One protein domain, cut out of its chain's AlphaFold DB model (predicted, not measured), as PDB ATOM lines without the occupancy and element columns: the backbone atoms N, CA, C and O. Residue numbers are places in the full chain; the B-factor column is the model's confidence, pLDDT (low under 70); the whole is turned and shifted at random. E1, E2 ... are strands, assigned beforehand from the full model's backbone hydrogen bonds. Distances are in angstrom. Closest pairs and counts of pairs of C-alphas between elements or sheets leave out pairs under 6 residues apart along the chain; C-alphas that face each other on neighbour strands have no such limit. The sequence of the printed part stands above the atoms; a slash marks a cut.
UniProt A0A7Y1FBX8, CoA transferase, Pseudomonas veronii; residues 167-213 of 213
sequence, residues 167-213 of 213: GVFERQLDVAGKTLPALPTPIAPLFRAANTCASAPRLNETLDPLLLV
ATOM      1  N   GLY A 167     163.901 158.396 191.246       90.81
ATOM      2  CA  GLY A 167     163.123 159.627 191.289       90.81
ATOM      3  C   GLY A 167     163.920 160.877 191.672       90.81
ATOM      4  O   GLY A 167     163.371 161.806 192.264       90.81
ATOM      5  N   VAL A 168     165.229 160.916 191.377       92.25
ATOM      6  CA  VAL A 168     166.142 161.976 191.863       92.25
ATOM      7  C   VAL A 168     165.681 163.381 191.448       92.25
ATOM      8  O   VAL A 168     165.803 164.316 192.237       92.25
ATOM      9  N   PHE A 169     165.107 163.509 190.247       91.94
ATOM     10  CA  PHE A 169     164.635 164.766 189.651       91.94
ATOM     11  C   PHE A 169     163.110 164.789 189.409       91.94
ATOM     12  O   PHE A 169     162.626 165.546 188.573       91.94
ATOM     13  N   GLU A 170     162.331 163.948 190.100       88.44
ATOM     14  CA  GLU A 170     160.873 163.859 189.879       88.44
ATOM     15  C   GLU A 170     160.109 165.094 190.361       88.44
ATOM     16  O   GLU A 170     159.075 165.455 189.794       88.44
ATOM     17  N   ARG A 171     160.604 165.756 191.412       87.12
ATOM     18  CA  ARG A 171     159.952 166.946 191.958       87.12
ATOM     19  C   ARG A 171     160.056 168.098 190.963       87.12
ATOM     20  O   ARG A 171     161.119 168.334 190.406       87.12
ATOM     21  N   GLN A 172     158.963 168.835 190.797       88.25
ATOM     22  CA  GLN A 172     158.872 169.985 189.899       88.25
ATOM     23  C   GLN A 172     158.706 171.289 190.688       88.25
ATOM     24  O   GLN A 172     158.155 171.288 191.793       88.25
ATOM     25  N   LEU A 173     159.171 172.389 190.105       87.31
ATOM     26  CA  LEU A 173     159.002 173.760 190.584       87.31
ATOM     27  C   LEU A 173     158.420 174.621 189.465       87.31
ATOM     28  O   LEU A 173     158.746 174.410 188.297       87.31
ATOM     29  N   ASP A 174     157.618 175.621 189.831       87.25
ATOM     30  CA  ASP A 174     157.273 176.712 188.920       87.25
ATOM     31  C   ASP A 174     158.288 177.842 189.090       87.25
ATOM     32  O   ASP A 174     158.466 178.392 190.181       87.25
ATOM     33  N   VAL A 175     158.979 178.176 188.006       85.56
ATOM     34  CA  VAL A 175     159.920 179.289 187.959       85.56
ATOM     35  C   VAL A 175     159.511 180.200 186.815       85.56
ATOM     36  O   VAL A 175     159.769 179.909 185.646       85.56
ATOM     37  N   ALA A 176     158.868 181.315 187.166       84.88
ATOM     38  CA  ALA A 176     158.379 182.313 186.216       84.88
ATOM     39  C   ALA A 176     157.488 181.705 185.111       84.88
ATOM     40  O   ALA A 176     157.667 182.004 183.927       84.88
ATOM     41  N   GLY A 177     156.550 180.828 185.490       85.69
ATOM     42  CA  GLY A 177     155.614 180.182 184.565       85.69
ATOM     43  C   GLY A 177     156.225 179.048 183.738       85.69
ATOM     44  O   GLY A 177     155.604 178.579 182.783       85.69
ATOM     45  N   LYS A 178     157.446 178.608 184.068       88.44
ATOM     46  CA  LYS A 178     158.068 177.404 183.510       88.44
ATOM     47  C   LYS A 178     158.150 176.328 184.579       88.44
ATOM     48  O   LYS A 178     158.673 176.569 185.665       88.44
ATOM     49  N   THR A 179     157.706 175.127 184.238       89.56
ATOM     50  CA  THR A 179     157.908 173.947 185.077       89.56
ATOM     51  C   THR A 179     159.325 173.414 184.878       89.56
ATOM     52  O   THR A 179     159.703 173.079 183.754       89.56
ATOM     53  N   LEU A 180     160.108 173.356 185.955       91.00
ATOM     54  CA  LEU A 180     161.484 172.857 185.962       91.00
ATOM     55  C   LEU A 180     161.659 171.751 187.014       91.00
ATOM     56  O   LEU A 180     161.052 171.846 188.085       91.00
ATOM     57  N   PRO A 181     162.543 170.762 186.786       90.31
ATOM     58  CA  PRO A 181     162.931 169.825 187.831       90.31
ATOM     59  C   PRO A 181     163.561 170.560 189.019       90.31
ATOM     60  O   PRO A 181     164.457 171.391 188.857       90.31
ATOM     61  N   ALA A 182     163.111 170.237 190.226       88.94
ATOM     62  CA  ALA A 182     163.743 170.687 191.451       88.94
ATOM     63  C   ALA A 182     165.119 170.030 191.599       88.94
ATOM     64  O   ALA A 182     165.301 168.854 191.270       88.94
ATOM     65  N   LEU A 183     166.073 170.761 192.174       89.88
ATOM     66  CA  LEU A 183     167.352 170.170 192.554       89.88
ATOM     67  C   LEU A 183     167.148 169.125 193.669       89.88
ATOM     68  O   LEU A 183     166.322 169.331 194.569       89.88
ATOM     69  N   PRO A 184     167.895 168.008 193.636       89.69
ATOM     70  CA  PRO A 184     167.796 166.976 194.657       89.69
ATOM     71  C   PRO A 184     168.241 167.518 196.019       89.69
ATOM     72  O   PRO A 184     169.156 168.333 196.120       89.69
ATOM     73  N   THR A 185     167.615 167.025 197.089       85.44
ATOM     74  CA  THR A 185     167.999 167.344 198.472       85.44
ATOM     75  C   THR A 185     168.468 166.081 199.198       85.44
ATOM     76  O   THR A 185     167.830 165.030 199.069       85.44
ATOM     77  N   PRO A 186     169.546 166.147 200.004       85.44
ATOM     78  CA  PRO A 186     170.098 164.997 200.727       85.44
ATOM     79  C   PRO A 186     169.290 164.652 201.996       85.44
ATOM     80  O   PRO A 186     169.838 164.220 203.003       85.44
ATOM     81  N   ILE A 187     167.975 164.865 201.964       86.31
ATOM     82  CA  ILE A 187     167.052 164.633 203.079       86.31
ATOM     83  C   ILE A 187     166.180 163.428 202.741       86.31
ATOM     84  O   ILE A 187     165.696 163.332 201.613       86.31
ATOM     85  N   ALA A 188     165.969 162.505 203.680       88.56
ATOM     86  CA  ALA A 188     165.153 161.315 203.427       88.56
ATOM     87  C   ALA A 188     163.703 161.690 203.053       88.56
ATOM     88  O   ALA A 188     163.178 162.661 203.604       88.56
ATOM     89  N   PRO A 189     163.025 160.928 202.167       85.44
ATOM     90  CA  PRO A 189     161.681 161.265 201.691       85.44
ATOM     91  C   PRO A 189     160.654 161.552 202.791       85.44
ATOM     92  O   PRO A 189     159.847 162.456 202.631       85.44
ATOM     93  N   LEU A 190     160.724 160.850 203.928       89.56
ATOM     94  CA  LEU A 190     159.777 161.017 205.038       89.56
ATOM     95  C   LEU A 190     159.832 162.402 205.711       89.56
ATOM     96  O   LEU A 190     158.871 162.804 206.354       89.56
ATOM     97  N   PHE A 191     160.947 163.125 205.568       89.00
ATOM     98  CA  PHE A 191     161.125 164.476 206.109       89.00
ATOM     99  C   PHE A 191     160.854 165.567 205.064       89.00
ATOM    100  O   PHE A 191     161.043 166.751 205.340       89.00
ATOM    101  N   ARG A 192     160.461 165.189 203.842       83.50
ATOM    102  CA  ARG A 192     160.133 166.137 202.776       83.50
ATOM    103  C   ARG A 192     158.646 166.474 202.853       83.50
ATOM    104  O   ARG A 192     157.817 165.604 203.103       83.50
ATOM    105  N   ALA A 193     158.310 167.736 202.607       75.12
ATOM    106  CA  ALA A 193     156.919 168.130 202.415       75.12
ATOM    107  C   ALA A 193     156.309 167.392 201.207       75.12
ATOM    108  O   ALA A 193     157.031 166.954 200.307       75.12
ATOM    109  N   ALA A 194     154.976 167.279 201.181       71.81
ATOM    110  CA  ALA A 194     154.254 166.727 200.038       71.81
ATOM    111  C   ALA A 194     154.649 167.445 198.733       71.81
ATOM    112  O   ALA A 194     155.018 168.621 198.747       71.81
ATOM    113  N   ASN A 195     154.564 166.730 197.606       63.69
ATOM    114  CA  ASN A 195     154.903 167.251 196.281       63.69
ATOM    115  C   ASN A 195     153.889 168.324 195.844       63.69
ATOM    116  O   ASN A 195     152.960 168.066 195.085       63.69
ATOM    117  N   THR A 196     154.065 169.545 196.337       65.50
ATOM    118  CA  THR A 196     153.422 170.740 195.808       65.50
ATOM    119  C   THR A 196     154.395 171.418 194.849       65.50
ATOM    120  O   THR A 196     155.567 171.636 195.181       65.50
ATOM    121  N   CYS A 197     153.922 171.714 193.635       64.38
ATOM    122  CA  CYS A 197     154.634 172.588 192.708       64.38
ATOM    123  C   CYS A 197     154.525 174.008 193.271       64.38
ATOM    124  O   CYS A 197     153.550 174.716 193.028       64.38
ATOM    125  N   ALA A 198     155.459 174.361 194.149       68.50
ATOM    126  CA  ALA A 198     155.533 175.681 194.748       68.50
ATOM    127  C   ALA A 198     156.446 176.562 193.893       68.50
ATOM    128  O   ALA A 198     157.520 176.120 193.474       68.50
ATOM    129  N   SER A 199     156.031 177.804 193.654       76.38
ATOM    130  CA  SER A 199     156.919 178.831 193.122       76.38
ATOM    131  C   SER A 199     157.803 179.383 194.236       76.38
ATOM    132  O   SER A 199     157.389 179.455 195.397       76.38
ATOM    133  N   ALA A 200     159.020 179.802 193.894       80.12
ATOM    134  CA  ALA A 200     159.792 180.651 194.797       80.12
ATOM    135  C   ALA A 200     159.018 181.963 195.054       80.12
ATOM    136  O   ALA A 200     158.341 182.440 194.136       80.12
ATOM    137  N   PRO A 201     159.097 182.553 196.262       80.62
ATOM    138  CA  PRO A 201     158.488 183.855 196.511       80.62
ATOM    139  C   PRO A 201     159.104 184.904 195.577       80.62
ATOM    140  O   PRO A 201     160.310 184.887 195.307       80.62
ATOM    141  N   ARG A 202     158.281 185.824 195.075       82.62
ATOM    142  CA  ARG A 202     158.756 186.993 194.328       82.62
ATOM    143  C   ARG A 202     159.526 187.929 195.255       82.62
ATOM    144  O   ARG A 202     159.365 187.916 196.474       82.62
ATOM    145  N   LEU A 203     160.349 188.795 194.665       82.81
ATOM    146  CA  LEU A 203     160.991 189.870 195.416       82.81
ATOM    147  C   LEU A 203     159.913 190.700 196.138       82.81
ATOM    148  O   LEU A 203     158.978 191.175 195.497       82.81
ATOM    149  N   ASN A 204     160.062 190.863 197.455       82.56
ATOM    150  CA  ASN A 204     159.114 191.535 198.358       82.56
ATOM    151  C   ASN A 204     157.761 190.825 198.566       82.56
ATOM    152  O   ASN A 204     156.852 191.406 199.154       82.56
ATOM    153  N   GLU A 205     157.609 189.575 198.129       81.88
ATOM    154  CA  GLU A 205     156.469 188.743 198.511       81.88
ATOM    155  C   GLU A 205     156.731 188.150 199.899       81.88
ATOM    156  O   GLU A 205     157.610 187.305 200.069       81.88
ATOM    157  N   THR A 206     156.000 188.621 200.913       70.81
ATOM    158  CA  THR A 206     156.082 188.044 202.259       70.81
ATOM    159  C   THR A 206     155.184 186.817 202.365       70.81
ATOM    160  O   THR A 206     153.998 186.859 202.037       70.81
ATOM    161  N   LEU A 207     155.759 185.717 202.844       66.62
ATOM    162  CA  LEU A 207     155.014 184.539 203.292       66.62
ATOM    163  C   LEU A 207     154.736 184.593 204.804       66.62
ATOM    164  O   LEU A 207     154.071 183.705 205.333       66.62
ATOM    165  N   ASP A 208     155.254 185.616 205.495       67.00
ATOM    166  CA  ASP A 208     155.101 185.818 206.932       67.00
ATOM    167  C   ASP A 208     153.918 186.762 207.221       67.00
ATOM    168  O   ASP A 208     153.977 187.945 206.852       67.00
ATOM    169  N   PRO A 209     152.857 186.284 207.903       62.19
ATOM    170  CA  PRO A 209     151.743 187.123 208.330       62.19
ATOM    171  C   PRO A 209     152.154 188.251 209.284       62.19
ATOM    172  O   PRO A 209     151.444 189.247 209.384       62.19
ATOM    173  N   LEU A 210     153.277 188.107 209.994       60.31
ATOM    174  CA  LEU A 210     153.752 189.065 210.995       60.31
ATOM    175  C   LEU A 210     154.465 190.278 210.383       60.31
ATOM    176  O   LEU A 210     154.655 191.275 211.073       60.31
ATOM    177  N   LEU A 211     154.833 190.211 209.101       59.47
ATOM    178  CA  LEU A 211     155.476 191.302 208.358       59.47
ATOM    179  C   LEU A 211     154.492 192.079 207.461       59.47
ATOM    180  O   LEU A 211     154.916 192.934 206.690       59.47
ATOM    181  N   LEU A 212     153.187 191.780 207.538       54.41
ATOM    182  CA  LEU A 212     152.117 192.466 206.794       54.41
ATOM    183  C   LEU A 212     151.523 193.683 207.538       54.41
ATOM    184  O   LEU A 212     150.476 194.185 207.125       54.41
ATOM    185  N   VAL A 213     152.157 194.138 208.625       48.38
ATOM    186  CA  VAL A 213     151.717 195.275 209.461       48.38
ATOM    187  C   VAL A 213     152.583 196.502 209.213       48.38
ATOM    188  O   VAL A 213     153.823 196.348 209.217       48.38
TER     189      VAL A 213
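AT A GLANCE: This is residues 167 to 213 of the 213 residues of the protein "CoA transferase" of Pseudomonas veronii (UniProt A0A7Y1FBX8). Little regular structure: a small two-strand hairpin, E1 and E2, lies near the first printed residue, and a long chain without named elements leads away from it. Within this chain residues 186 to 193 stick out as part of a loop, and residues 203 to 213 stick out as a tail. The printed part has 47 residues with no named helix and two named strands, E1 then E2, antiparallel; its class is all strand, with 8 residues in named elements. It is loose, with a radius of gyration of the C-alphas of 13.4 A, and spans 41 by 26 by 15 A.

HOW THE PARTS SIT: E1, residues 172 to 175, and E2, residues 178 to 181, form a hairpin with a tight link. They are antiparallel, with 141 degrees between their directions. C-alphas 172 and 181 face each other at 4.6 A. N 173 and O 180 are within hydrogen-bond range at 2.8 A, as are N 180 and O 173 at 2.9 A.

IN THESE COORDINATES: E1 begins at C-alpha 172, (158.872, 169.985, 189.899), and measures 9.6 A. E2 measures 10.0 A and ends at C-alpha 181, (162.931, 169.825, 187.831).

THE WHOLE: The farthest C-alphas, Gly 167 and Val 213, are 41.6 A apart. The printed part has no cut. Residues 195 to 198 and 207 to 213 have pLDDT under 70.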